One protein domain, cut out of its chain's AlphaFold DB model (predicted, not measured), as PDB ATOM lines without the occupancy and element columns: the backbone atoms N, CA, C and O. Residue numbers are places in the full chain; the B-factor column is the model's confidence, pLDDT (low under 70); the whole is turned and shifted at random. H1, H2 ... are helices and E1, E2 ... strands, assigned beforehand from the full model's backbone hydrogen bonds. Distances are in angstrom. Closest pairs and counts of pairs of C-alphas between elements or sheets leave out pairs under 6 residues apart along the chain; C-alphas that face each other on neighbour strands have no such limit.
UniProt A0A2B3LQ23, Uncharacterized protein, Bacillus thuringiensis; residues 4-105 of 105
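Overview. This is residues 4 to 105 of the 105 residues of an uncharacterized protein of Bacillus thuringiensis (UniProt A0A2B3LQ23). Two antiparallel hairpins, the short E1 and E2 and the long E3 and E4, join side by side in one twisted sheet, with H1 and H2 on one face. H3 lies off the sheet at one end of the longest axis, touching H2 and H4; the turn between E3 and E4 makes the other end. The printed part has 102 residues, with four named helices and four named strands in the order H1 E1 E2 H2 H3 H4 E3 E4. The sheet, E2 E1 E4 E3, is mixed, as is the class. The whole is compact, with a radius of gyration of the C-alphas of 13.1 A and spans of 40 by 30 by 22 A.

Arrangement. H1, residues 4 to 8, touches H2, residues 31 to 40; their closest C-alphas, of Gly 8 and Gly 39, are 3.8 A apart. E1, residues 19 to 22, and E2, residues 25 to 30, form a hairpin, with N 27 and O 20 within hydrogen-bond range at 2.9 A. H2 stands up from the sheet over E2, rising 70 degrees. H3, residues 52 to 66, only just touches H2, with 3 pairs of C-alphas within 8 A, by its residues 63 to 66 alone; the closest are Val 37 and Val 63, 6.7 A. H4, residues 72 to 77, touches residues 56 to 60 of H3 at a steep tilt of 56 degrees, opposite ways, closest at C-alphas of Ile 60 and Glu 72, 5.7 A; it only grazes the sheet. E3, residues 84 to 92, and E4, residues 97 to 104, form a hairpin, with N 88 and O 101 at 2.8 A. E4 is parallel to E1, with N 98 and O 19 at 2.9 A. In H1, H2, H3 and H4 every O i to N i+4 pair is within hydrogen-bond range.

Along the chain. H1 begins at C-alpha 4, (149.736, 167.424, 148.529). H3 measures 20.9 A, E3 22.7 A and E4 21.9 A, ending at C-alpha 104, (149.649, 178.131, 142.019).

Size, cuts and confidence. The C-alphas farthest apart, of Arg 50 and Glu 94, are 41.2 A apart. The printed part has no cut; the link from H2 to H3 is long. Low pLDDT, under 70, includes residues 40 to 50.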
ATOM      1  N   ALA A   4     149.715 168.729 147.879       77.25
ATOM      2  CA  ALA A   4     149.736 167.424 148.529       77.25
ATOM      3  C   ALA A   4     150.131 166.276 147.580       77.25
ATOM      4  O   ALA A   4     150.876 165.381 147.976       77.25
ATOM      5  N   HIS A   5     149.715 166.313 146.303       73.69
ATOM      6  CA  HIS A   5     150.085 165.279 145.322       73.69
ATOM      7  C   HIS A   5     151.593 165.239 145.089       73.69
ATOM      8  O   HIS A   5     152.174 164.171 144.904       73.69
ATOM      9  N   LEU A   6     152.219 166.413 145.043       74.62
ATOM     10  CA  LEU A   6     153.636 166.539 144.742       74.62
ATOM     11  C   LEU A   6     154.489 165.984 145.889       74.62
ATOM     12  O   LEU A   6     155.484 165.301 145.644       74.62
ATOM     13  N   ILE A   7     154.065 166.262 147.125       76.94
ATOM     14  CA  ILE A   7     154.769 165.895 148.357       76.94
ATOM     15  C   ILE A   7     154.568 164.412 148.682       76.94
ATOM     16  O   ILE A   7     155.541 163.699 148.916       76.94
ATOM     17  N   GLY A   8     153.320 163.933 148.654       72.69
ATOM     18  CA  GLY A   8     152.981 162.543 148.974       72.69
ATOM     19  C   GLY A   8     153.303 161.547 147.861       72.69
ATOM     20  O   GLY A   8     153.520 160.367 148.121       72.69
ATOM     21  N   GLY A   9     153.357 162.008 146.608       66.38
ATOM     22  CA  GLY A   9     153.545 161.141 145.444       66.38
ATOM     23  C   GLY A   9     154.976 160.639 145.237       66.38
ATOM     24  O   GLY A   9     155.177 159.676 144.499       66.38
ATOM     25  N   ASN A  10     155.976 161.263 145.866       66.50
ATOM     26  CA  ASN A  10     157.380 160.908 145.684       66.50
ATOM     27  C   ASN A  10     158.082 160.790 147.030       66.50
ATOM     28  O   ASN A  10     158.137 161.764 147.766       66.50
ATOM     29  N   ALA A  11     158.692 159.635 147.306       66.44
ATOM     30  CA  ALA A  11     159.578 159.458 148.451       66.44
ATOM     31  C   ALA A  11     161.020 159.846 148.084       66.44
ATOM     32  O   ALA A  11     161.659 159.196 147.248       66.44
ATOM     33  N   ILE A  12     161.564 160.872 148.738       71.44
ATOM     34  CA  ILE A  12     162.939 161.338 148.537       71.44
ATOM     35  C   ILE A  12     163.846 160.722 149.607       71.44
ATOM     36  O   ILE A  12     163.732 160.982 150.805       71.44
ATOM     37  N   LYS A  13     164.789 159.883 149.173       68.81
ATOM     38  CA  LYS A  13     165.765 159.250 150.069       68.81
ATOM     39  C   LYS A  13     166.805 160.264 150.551       68.81
ATOM     40  O   LYS A  13     167.320 161.046 149.762       68.81
ATOM     41  N   GLY A  14     167.180 160.174 151.829       69.81
ATOM     42  CA  GLY A  14     168.273 160.960 152.420       69.81
ATOM     43  C   GLY A  14     167.841 162.214 153.185       69.81
ATOM     44  O   GLY A  14     168.678 162.817 153.849       69.81
ATOM     45  N   ILE A  15     166.552 162.562 153.157       77.19
ATOM     46  CA  ILE A  15     165.995 163.752 153.823       77.19
ATOM     47  C   ILE A  15     164.802 163.427 154.733       77.19
ATOM     48  O   ILE A  15     163.960 164.279 154.961       77.19
ATOM     49  N   ILE A  16     164.704 162.183 155.207       72.00
ATOM     50  CA  ILE A  16     163.545 161.657 155.951       72.00
ATOM     51  C   ILE A  16     163.211 162.558 157.158       72.00
ATOM     52  O   ILE A  16     162.135 163.139 157.204       72.00
ATOM     53  N   ASP A  17     164.181 162.795 158.044       78.88
ATOM     54  CA  ASP A  17     164.083 163.754 159.161       78.88
ATOM     55  C   ASP A  17     164.513 165.180 158.766       78.88
ATOM     56  O   ASP A  17     165.111 165.922 159.548       78.88
ATOM     57  N   GLY A  18     164.359 165.512 157.489       81.44
ATOM     58  CA  GLY A  18     164.812 166.760 156.905       81.44
ATOM     59  C   GLY A  18     163.806 167.890 157.054       81.44
ATOM     60  O   GLY A  18     162.624 167.677 157.323       81.44
ATOM     61  N   ILE A  19     164.297 169.103 156.817       84.38
ATOM     62  CA  ILE A  19     163.485 170.316 156.791       84.38
ATOM     63  C   ILE A  19     162.861 170.452 155.404       84.38
ATOM     64  O   ILE A  19     163.557 170.322 154.391       84.38
ATOM     65  N   VAL A  20     161.569 170.763 155.354       82.69
ATOM     66  CA  VAL A  20     160.878 171.123 154.115       82.69
ATOM     67  C   VAL A  20     160.667 172.628 154.086       82.69
ATOM     68  O   VAL A  20     160.290 173.234 155.084       82.69
ATOM     69  N   ILE A  21     160.948 173.234 152.941       84.62
ATOM     70  CA  ILE A  21     160.718 174.648 152.679       84.62
ATOM     71  C   ILE A  21     159.826 174.737 151.446       84.62
ATOM     72  O   ILE A  21     160.246 174.304 150.373       84.62
ATOM     73  N   ILE A  22     158.629 175.301 151.572       81.62
ATOM     74  CA  ILE A  22     157.705 175.526 150.454       81.62
ATOM     75  C   ILE A  22     157.612 177.026 150.199       81.62
ATOM     76  O   ILE A  22     157.343 177.793 151.111       81.62
ATOM     77  N   ASN A  23     157.875 177.468 148.967       80.75
ATOM     78  CA  ASN A  23     157.813 178.882 148.568       80.75
ATOM     79  C   ASN A  23     158.636 179.843 149.454       80.75
ATOM     80  O   ASN A  23     158.362 181.037 149.527       80.75
ATOM     81  N   GLY A  24     159.703 179.330 150.075       80.38
ATOM     82  CA  GLY A  24     160.566 180.084 150.988       80.38
ATOM     83  C   GLY A  24     160.154 180.009 152.459       80.38
ATOM     84  O   GLY A  24     160.921 180.464 153.307       80.38
ATOM     85  N   GLU A  25     159.017 179.391 152.770       79.75
ATOM     86  CA  GLU A  25     158.527 179.184 154.131       79.75
ATOM     87  C   GLU A  25     158.949 177.810 154.636       79.75
ATOM     88  O   GLU A  25     158.730 176.790 153.982       79.75
ATOM     89  N   GLN A  26     159.631 177.790 155.779       83.44
ATOM     90  CA  GLN A  26     160.048 176.552 156.418       83.44
ATOM     91  C   GLN A  26     158.866 175.949 157.168       83.44
ATOM     92  O   GLN A  26     158.262 176.619 158.002       83.44
ATOM     93  N   LEU A  27     158.604 174.673 156.919       76.38
ATOM     94  CA  LEU A  27     157.529 173.956 157.582       76.38
ATOM     95  C   LEU A  27     157.969 173.508 158.974       76.38
ATOM     96  O   LEU A  27     159.136 173.167 159.196       76.38
ATOM     97  N   GLU A  28     157.026 173.501 159.912       74.44
ATOM     98  CA  GLU A  28     157.276 173.091 161.300       74.44
ATOM     99  C   GLU A  28     157.396 171.570 161.464       74.44
ATOM    100  O   GLU A  28     157.869 171.089 162.491       74.44
ATOM    101  N   THR A  29     157.026 170.810 160.433       75.06
ATOM    102  CA  THR A  29     157.060 169.346 160.427       75.06
ATOM    103  C   THR A  29     158.178 168.797 159.537       75.06
ATOM    104  O   THR A  29     158.741 169.481 158.672       75.06
ATOM    105  N   SER A  30     158.514 167.531 159.760       80.12
ATOM    106  CA  SER A  30     159.526 166.813 158.994       80.12
ATOM    107  C   SER A  30     159.004 166.363 157.626       80.12
ATOM    108  O   SER A  30     157.810 166.138 157.421       80.12
ATOM    109  N   TYR A  31     159.917 166.166 156.668       81.06
ATOM    110  CA  TYR A  31     159.551 165.625 155.355       81.06
ATOM    111  C   TYR A  31     158.845 164.263 155.448       81.06
ATOM    112  O   TYR A  31     157.926 163.998 154.676       81.06
ATOM    113  N   GLN A  32     159.252 163.403 156.386       79.25
ATOM    114  CA  GLN A  32     158.613 162.109 156.604       79.25
ATOM    115  C   GLN A  32     157.143 162.245 157.000       79.25
ATOM    116  O   GLN A  32     156.313 161.526 156.448       79.25
ATOM    117  N   GLU A  33     156.824 163.128 157.942       77.19
ATOM    118  CA  GLU A  33     155.445 163.344 158.392       77.19
ATOM    119  C   GLU A  33     154.588 163.907 157.262       77.19
ATOM    120  O   GLU A  33     153.554 163.330 156.928       77.19
ATOM    121  N   LEU A  34     155.089 164.928 156.563       78.06
ATOM    122  CA  LEU A  34     154.459 165.466 155.354       78.06
ATOM    123  C   LEU A  34     154.184 164.392 154.303       78.06
ATOM    124  O   LEU A  34     153.072 164.298 153.788       78.06
ATOM    125  N   ALA A  35     155.188 163.576 153.978       77.50
ATOM    126  CA  ALA A  35     155.059 162.514 152.989       77.50
ATOM    127  C   ALA A  35     154.125 161.393 153.469       77.50
ATOM    128  O   ALA A  35     153.419 160.810 152.650       77.50
ATOM    129  N   SER A  36     154.090 161.106 154.773       77.50
ATOM    130  CA  SER A  36     153.183 160.120 155.366       77.50
ATOM    131  C   SER A  36     151.735 160.576 155.243       77.50
ATOM    132  O   SER A  36     150.905 159.825 154.741       77.50
ATOM    133  N   VAL A  37     151.440 161.820 155.612       76.00
ATOM    134  CA  VAL A  37     150.086 162.388 155.559       76.00
ATOM    135  C   VAL A  37     149.636 162.542 154.110       76.00
ATOM    136  O   VAL A  37     148.617 161.989 153.698       76.00
ATOM    137  N   CYS A  38     150.447 163.217 153.294       76.81
ATOM    138  CA  CYS A  38     150.120 163.455 151.893       76.81
ATOM    139  C   CYS A  38     150.073 162.160 151.071       76.81
ATOM    140  O   CYS A  38     149.332 162.086 150.094       76.81
ATOM    141  N   GLY A  39     150.884 161.160 151.424       71.06
ATOM    142  CA  GLY A  39     150.951 159.870 150.738       71.06
ATOM    143  C   GLY A  39     149.889 158.867 151.192       71.06
ATOM    144  O   GLY A  39     149.551 157.965 150.425       71.06
ATOM    145  N   SER A  40     149.349 159.012 152.406       69.38
ATOM    146  CA  SER A  40     148.302 158.124 152.935       69.38
ATOM    147  C   SER A  40     146.903 158.511 152.473       69.38
ATOM    148  O   SER A  40     146.025 157.652 152.381       69.38
ATOM    149  N   ILE A  41     146.694 159.783 152.131       68.12
ATOM    150  CA  ILE A  41     145.419 160.265 151.603       68.12
ATOM    151  C   ILE A  41     145.332 159.899 150.117       68.12
ATOM    152  O   ILE A  41     145.946 160.527 149.251       68.12
ATOM    153  N   SER A  42     144.560 158.852 149.809       60.00
ATOM    154  CA  SER A  42     144.283 158.468 148.426       60.00
ATOM    155  C   SER A  42     143.448 159.540 147.740       60.00
ATOM    156  O   SER A  42     142.313 159.817 148.087       60.00
ATOM    157  N   LEU A  43     144.004 160.117 146.687       56.94
ATOM    158  CA  LEU A  43     143.420 161.249 145.965       56.94
ATOM    159  C   LEU A  43     142.185 160.877 145.133       56.94
ATOM    160  O   LEU A  43     141.538 161.752 144.571       56.94
ATOM    161  N   GLY A  44     141.868 159.581 145.043       53.84
ATOM    162  CA  GLY A  44     140.582 159.101 144.537       53.84
ATOM    163  C   GLY A  44     139.420 159.402 145.487       53.84
ATOM    164  O   GLY A  44     138.284 159.458 145.023       53.84
ATOM    165  N   ASP A  45     139.707 159.635 146.772       55.78
ATOM    166  CA  ASP A  45     138.741 160.127 147.754       55.78
ATOM    167  C   ASP A  45     138.526 161.646 147.628       55.78
ATOM    168  O   ASP A  45     137.438 162.135 147.918       55.78
ATOM    169  N   LEU A  46     139.504 162.396 147.092       61.62
ATOM    170  CA  LEU A  46     139.343 163.824 146.813       61.62
ATOM    171  C   LEU A  46     138.608 164.055 145.488       61.62
ATOM    172  O   LEU A  46     139.161 163.911 144.393       61.62
ATOM    173  N   ASP A  47     137.362 164.518 145.571       62.31
ATOM    174  CA  ASP A  47     136.604 164.932 144.393       62.31
ATOM    175  C   ASP A  47     137.122 166.283 143.857       62.31
ATOM    176  O   ASP A  47     136.603 167.366 144.147       62.31
ATOM    177  N   THR A  48     138.179 166.205 143.045       60.69
ATOM    178  CA  THR A  48     138.846 167.356 142.414       60.69
ATOM    179  C   THR A  48     137.987 168.104 141.388       60.69
ATOM    180  O   THR A  48     138.412 169.132 140.869       60.69
ATOM    181  N   THR A  49     136.768 167.628 141.098       61.41
ATOM    182  CA  THR A  49     135.810 168.326 140.221       61.41
ATOM    183  C   THR A  49     134.963 169.362 140.967       61.41
ATOM    184  O   THR A  49     134.216 170.125 140.347       61.41
ATOM    185  N   ARG A  50     135.060 169.402 142.303       66.00
ATOM    186  CA  ARG A  50     134.317 170.329 143.168       66.00
ATOM    187  C   ARG A  50     135.108 171.615 143.420       66.00
ATOM    188  O   ARG A  50     136.313 171.680 143.224       66.00
ATOM    189  N   SER A  51     134.403 172.655 143.869       71.31
ATOM    190  CA  SER A  51     134.987 173.957 144.218       71.31
ATOM    191  C   SER A  51     136.160 173.817 145.197       71.31
ATOM    192  O   SER A  51     136.068 173.025 146.138       71.31
ATOM    193  N   ALA A  52     137.206 174.632 145.019       71.50
ATOM    194  CA  ALA A  52     138.435 174.603 145.820       71.50
ATOM    195  C   ALA A  52     138.179 174.619 147.340       71.50
ATOM    196  O   ALA A  52     138.746 173.812 148.065       71.50
ATOM    197  N   GLU A  53     137.238 175.444 147.813       73.25
ATOM    198  CA  GLU A  53     136.851 175.506 149.235       73.25
ATOM    199  C   GLU A  53     136.336 174.166 149.781       73.25
ATOM    200  O   GLU A  53     136.559 173.810 150.937       73.25
ATOM    201  N   ARG A  54     135.620 173.406 148.946       75.75
ATOM    202  CA  ARG A  54     135.065 172.108 149.332       75.75
ATOM    203  C   ARG A  54     136.148 171.042 149.354       75.75
ATOM    204  O   ARG A  54     136.170 170.259 150.290       75.75
ATOM    205  N   MET A  55     137.028 171.052 148.353       75.25
ATOM    206  CA  MET A  55     138.189 170.164 148.277       75.25
ATOM    207  C   MET A  55     139.118 170.374 149.476       75.25
ATOM    208  O   MET A  55     139.571 169.412 150.082       75.25
ATOM    209  N   GLN A  56     139.344 171.633 149.850       80.56
ATOM    210  CA  GLN A  56     140.155 171.989 151.003       80.56
ATOM    211  C   GLN A  56     139.560 171.459 152.306       80.56
ATOM    212  O   GLN A  56     140.263 170.817 153.076       80.56
ATOM    213  N   ARG A  57     138.256 171.668 152.530       81.69
ATOM    214  CA  ARG A  57     137.566 171.112 153.703       81.69
ATOM    215  C   ARG A  57     137.623 169.590 153.763       81.69
ATOM    216  O   ARG A  57     137.841 169.053 154.836       81.69
ATOM    217  N   ASP A  58     137.413 168.919 152.635       80.38
ATOM    218  CA  ASP A  58     137.493 167.457 152.553       80.38
ATOM    219  C   ASP A  58     138.901 166.969 152.924       80.38
ATOM    220  O   ASP A  58     139.061 166.054 153.721       80.38
ATOM    221  N   TYR A  59     139.932 167.651 152.415       78.69
ATOM    222  CA  TYR A  59     141.322 167.336 152.728       78.69
ATOM    223  C   TYR A  59     141.665 167.579 154.203       78.69
ATOM    224  O   TYR A  59     142.356 166.761 154.794       78.69
ATOM    225  N   ILE A  60     141.161 168.657 154.815       82.69
ATOM    226  CA  ILE A  60     141.328 168.921 156.257       82.69
ATOM    227  C   ILE A  60     140.728 167.787 157.091       82.69
ATOM    228  O   ILE A  60     141.373 167.309 158.021       82.69
ATOM    229  N   GLU A  61     139.522 167.332 156.749       82.00
ATOM    230  CA  GLU A  61     138.882 166.218 157.456       82.00
ATOM    231  C   GLU A  61     139.685 164.921 157.281       82.00
ATOM    232  O   GLU A  61     139.941 164.236 158.264       82.00
ATOM    233  N   LEU A  62     140.175 164.628 156.072       81.06
ATOM    234  CA  LEU A  62     141.005 163.445 155.812       81.06
ATOM    235  C   LEU A  62     142.351 163.481 156.547       81.06
ATOM    236  O   LEU A  62     142.816 162.447 157.021       81.06
ATOM    237  N   VAL A  63     142.978 164.658 156.656       79.06
ATOM    238  CA  VAL A  63     144.196 164.848 157.458       79.06
ATOM    239  C   VAL A  63     143.899 164.576 158.930       79.06
ATOM    240  O   VAL A  63     144.620 163.792 159.536       79.06
ATOM    241  N   ARG A  64     142.802 165.122 159.465       78.38
ATOM    242  CA  ARG A  64     142.368 164.884 160.850       78.38
ATOM    243  C   ARG A  64     142.004 163.433 161.144       78.38
ATOM    244  O   ARG A  64     142.232 162.957 162.249       78.38
ATOM    245  N   GLU A  65     141.406 162.731 160.183       78.94
ATOM    246  CA  GLU A  65     141.122 161.297 160.313       78.94
ATOM    247  C   GLU A  65     142.402 160.455 160.307       78.94
ATOM    248  O   GLU A  65     142.426 159.364 160.881       78.94
ATOM    249  N   HIS A  66     143.455 160.938 159.645       73.94
ATOM    250  CA  HIS A  66     144.736 160.251 159.585       73.94
ATOM    251  C   HIS A  66     145.608 160.525 160.813       73.94
ATOM    252  O   HIS A  66     146.239 159.598 161.325       73.94
ATOM    253  N   ASP A  67     145.628 161.774 161.273       72.75
ATOM    254  CA  ASP A  67     146.416 162.230 162.407       72.75
ATOM    255  C   ASP A  67     145.647 163.318 163.171       72.75
ATOM    256  O   ASP A  67     145.399 164.412 162.661       72.75
ATOM    257  N   GLU A  68     145.237 162.996 164.400       70.12
ATOM    258  CA  GLU A  68     144.451 163.894 165.251       70.12
ATOM    259  C   GLU A  68     145.265 165.081 165.793       70.12
ATOM    260  O   GLU A  68     144.668 166.064 166.234       70.12
ATOM    261  N   ASP A  69     146.601 165.008 165.727       71.00
ATOM    262  CA  ASP A  69     147.509 166.085 166.126       71.00
ATOM    263  C   ASP A  69     147.767 167.095 164.983       71.00
ATOM    264  O   ASP A  69     148.357 168.154 165.215       71.00
ATOM    265  N   LEU A  70     147.320 166.809 163.750       72.12
ATOM    266  CA  LEU A  70     147.420 167.732 162.615       72.12
ATOM    267  C   LEU A  70     146.147 168.570 162.461       72.12
ATOM    268  O   LEU A  70     145.066 168.079 162.132       72.12
ATOM    269  N   ASP A  71     146.298 169.877 162.657       73.31
ATOM    270  CA  ASP A  71     145.198 170.834 162.594       73.31
ATOM    271  C   ASP A  71     144.954 171.420 161.195       73.31
ATOM    272  O   ASP A  71     145.737 171.268 160.259       73.31
ATOM    273  N   GLU A  72     143.834 172.134 161.054       77.62
ATOM    274  CA  GLU A  72     143.462 172.856 159.830       77.62
ATOM    275  C   GLU A  72     144.567 173.820 159.362       77.62
ATOM    276  O   GLU A  72     144.829 173.910 158.160       77.62
ATOM    277  N   ASP A  73     145.249 174.478 160.306       78.88
ATOM    278  CA  ASP A  73     146.377 175.374 160.036       78.88
ATOM    279  C   ASP A  73     147.487 174.665 159.250       78.88
ATOM    280  O   ASP A  73     148.015 175.221 158.293       78.88
ATOM    281  N   PHE A  74     147.750 173.380 159.518       76.44
ATOM    282  CA  PHE A  74     148.720 172.613 158.737       76.44
ATOM    283  C   PHE A  74     148.337 172.539 157.254       76.44
ATOM    284  O   PHE A  74     149.189 172.681 156.382       76.44
ATOM    285  N   VAL A  75     147.061 172.357 156.922       77.38
ATOM    286  CA  VAL A  75     146.627 172.308 155.517       77.38
ATOM    287  C   VAL A  75     146.678 173.692 154.872       77.38
ATOM    288  O   VAL A  75     147.091 173.819 153.713       77.38
ATOM    289  N   LEU A  76     146.254 174.712 155.622       78.69
ATOM    290  CA  LEU A  76     146.161 176.096 155.172       78.69
ATOM    291  C   LEU A  76     147.532 176.736 154.959       78.69
ATOM    292  O   LEU A  76     147.810 177.194 153.849       78.69
ATOM    293  N   ASP A  77     148.385 176.725 155.983       76.44
ATOM    294  CA  ASP A  77     149.705 177.366 155.975       76.44
ATOM    295  C   ASP A  77     150.635 176.729 154.941       76.44
ATOM    296  O   ASP A  77     151.460 177.393 154.320       76.44
ATOM    297  N   ASN A  78     150.466 175.430 154.689       71.25
ATOM    298  CA  ASN A  78     151.276 174.702 153.716       71.25
ATOM    299  C   ASN A  78     150.664 174.693 152.309       71.25
ATOM    300  O   ASN A  78     151.212 174.060 151.401       71.25
ATOM    301  N   HIS A  79     149.524 175.365 152.114       76.44
ATOM    302  CA  HIS A  79     148.809 175.440 150.842       76.44
ATOM    303  C   HIS A  79     148.569 174.063 150.189       76.44
ATOM    304  O   HIS A  79     148.580 173.941 148.961       76.44
ATOM    305  N   LEU A  80     148.344 173.010 150.988       78.31
ATOM    306  CA  LEU A  80     148.377 171.615 150.512       78.31
ATOM    307  C   LEU A  80     147.329 171.317 149.428       78.31
ATOM    308  O   LEU A  80     147.531 170.449 148.574       78.31
ATOM    309  N   THR A  81     146.230 172.065 149.421       78.56
ATOM    310  CA  THR A  81     145.105 171.907 148.489       78.56
ATOM    311  C   THR A  81     145.157 172.877 147.311       78.56
ATOM    312  O   THR A  81     144.261 172.856 146.468       78.56
ATOM    313  N   ALA A  82     146.180 173.732 147.225       79.75
ATOM    314  CA  ALA A  82     146.304 174.690 146.136       79.75
ATOM    315  C   ALA A  82     146.621 173.979 144.813       79.75
ATOM    316  O   ALA A  82     147.466 173.080 144.758       79.75
ATOM    317  N   GLU A  83     145.950 174.388 143.735       76.69
ATOM    318  CA  GLU A  83     146.219 173.855 142.403       76.69
ATOM    319  C   GLU A  83     147.572 174.340 141.885       76.69
ATOM    320  O   GLU A  83     147.825 175.538 141.776       76.69
ATOM    321  N   ILE A  84     148.428 173.388 141.524       76.44
ATOM    322  CA  ILE A  84     149.768 173.628 140.999       76.44
ATOM    323  C   ILE A  84     149.689 173.957 139.505       76.44
ATOM    324  O   ILE A  84     149.209 173.146 138.707       76.44
ATOM    325  N   CYS A  85     150.251 175.103 139.116       80.06
ATOM    326  CA  CYS A  85     150.550 175.458 137.728       80.06
ATOM    327  C   CYS A  85     151.999 175.125 137.340       80.06
ATOM    328  O   CYS A  85     152.276 174.762 136.196       80.06
ATOM    329  N   TYR A  86     152.919 175.214 138.304       79.25
ATOM    330  CA  TYR A  86     154.348 174.972 138.139       79.25
ATOM    331  C   TYR A  86     154.940 174.418 139.436       79.25
ATOM    332  O   TYR A  86     154.556 174.846 140.520       79.25
ATOM    333  N   SER A  87     155.905 173.508 139.336       79.25
ATOM    334  CA  SER A  87     156.649 173.021 140.497       79.25
ATOM    335  C   SER A  87     158.113 172.785 140.152       79.25
ATOM    336  O   SER A  87     158.412 172.119 139.160       79.25
ATOM    337  N   GLU A  88     159.001 173.245 141.021       83.69
ATOM    338  CA  GLU A  88     160.431 172.956 141.007       83.69
ATOM    339  C   GLU A  88     160.856 172.453 142.387       83.69
ATOM    340  O   GLU A  88     160.293 172.867 143.403       83.69
ATOM    341  N   TYR A  89     161.835 171.548 142.424       82.88
ATOM    342  CA  TYR A  89     162.391 171.053 143.675       82.88
ATOM    343  C   TYR A  89     163.916 171.085 143.663       82.88
ATOM    344  O   TYR A  89     164.559 170.712 142.681       82.88
ATOM    345  N   GLU A  90     164.488 171.477 144.796       86.50
ATOM    346  CA  GLU A  90     165.917 171.402 145.074       86.50
ATOM    347  C   GLU A  90     166.135 170.575 146.340       86.50
ATOM    348  O   GLU A  90     165.470 170.777 147.358       86.50
ATOM    349  N   ILE A  91     167.080 169.638 146.284       85.62
ATOM    350  CA  ILE A  91     167.407 168.765 147.413       85.62
ATOM    351  C   ILE A  91     168.843 169.050 147.840       85.62
ATOM    352  O   ILE A  91     169.786 168.803 147.090       85.62
ATOM    353  N   ASP A  92     169.005 169.523 149.073       86.50
ATOM    354  CA  ASP A  92     170.298 169.659 149.736       86.50
ATOM    355  C   ASP A  92     170.482 168.461 150.676       86.50
ATOM    356  O   ASP A  92     169.932 168.414 151.779       86.50
ATOM    357  N   ILE A  93     171.215 167.443 150.214       82.62
ATOM    358  CA  ILE A  93     171.414 166.197 150.973       82.62
ATOM    359  C   ILE A  93     172.289 166.435 152.212       82.62
ATOM    360  O   ILE A  93     172.065 165.808 153.246       82.62
ATOM    361  N   GLU A  94     173.261 167.348 152.140       84.06
ATOM    362  CA  GLU A  94     174.159 167.641 153.264       84.06
ATOM    363  C   GLU A  94     173.405 168.294 154.424       84.06
ATOM    364  O   GLU A  94     173.588 167.912 155.582       84.06
ATOM    365  N   LYS A  95     172.514 169.240 154.113       85.69
ATOM    366  CA  LYS A  95     171.664 169.919 155.101       85.69
ATOM    367  C   LYS A  95     170.351 169.196 155.374       85.69
ATOM    368  O   LYS A  95     169.578 169.658 156.208       85.69
ATOM    369  N   LYS A  96     170.091 168.086 154.676       87.62
ATOM    370  CA  LYS A  96     168.812 167.366 154.694       87.62
ATOM    371  C   LYS A  96     167.630 168.316 154.482       87.62
ATOM    372  O   LYS A  96     166.705 168.357 155.286       87.62
ATOM    373  N   THR A  97     167.699 169.144 153.450       85.00
ATOM    374  CA  THR A  97     166.673 170.152 153.168       85.00
ATOM    375  C   THR A  97     166.035 169.885 151.815       85.00
ATOM    376  O   THR A  97     166.737 169.734 150.814       85.00
ATOM    377  N   LEU A  98     164.705 169.866 151.782       86.12
ATOM    378  CA  LEU A  98     163.916 169.911 150.558       86.12
ATOM    379  C   LEU A  98     163.371 171.318 150.379       86.12
ATOM    380  O   LEU A  98     162.665 171.818 151.249       86.12
ATOM    381  N   LYS A  99     163.664 171.935 149.241       87.50
ATOM    382  CA  LYS A  99     163.015 173.176 148.830       87.50
ATOM    383  C   LYS A  99     162.064 172.881 147.691       87.50
ATOM    384  O   LYS A  99     162.464 172.288 146.692       87.50
ATOM    385  N   LEU A 100     160.824 173.302 147.854       82.88
ATOM    386  CA  LEU A 100     159.767 173.217 146.868       82.88
ATOM    387  C   LEU A 100     159.363 174.633 146.487       82.88
ATOM    388  O   LEU A 100     158.928 175.414 147.330       82.88
ATOM    389  N   THR A 101     159.487 174.948 145.208       83.44
ATOM    390  CA  THR A 101     158.947 176.178 144.636       83.44
ATOM    391  C   THR A 101     157.716 175.792 143.841       83.44
ATOM    392  O   THR A 101     157.814 175.100 142.830       83.44
ATOM    393  N   ILE A 102     156.550 176.211 144.314       80.50
ATOM    394  CA  ILE A 102     155.258 175.850 143.751       80.50
ATOM    395  C   ILE A 102     154.563 177.127 143.288       80.50
ATOM    396  O   ILE A 102     154.191 177.981 144.090       80.50
ATOM    397  N   GLY A 103     154.357 177.234 141.978       76.94
ATOM    398  CA  GLY A 103     153.436 178.200 141.400       76.94
ATOM    399  C   GLY A 103     152.014 177.653 141.452       76.94
ATOM    400  O   GLY A 103     151.769 176.534 140.993       76.94
ATOM    401  N   THR A 104     151.084 178.444 141.978       75.94
ATOM    402  CA  THR A 104     149.649 178.131 142.019       75.94
ATOM    403  C   THR A 104     148.864 179.029 141.053       75.94
ATOM    404  O   THR A 104     149.401 180.040 140.590       75.94
ATOM    405  N   TYR A 105     147.635 178.641 140.690       65.19
ATOM    406  CA  TYR A 105     146.707 179.469 139.893       65.19
ATOM    407  C   TYR A 105     145.876 180.430 140.747       65.19
ATOM    408  O   TYR A 105     145.624 180.102 141.927       65.19
TER     409      TYR A 105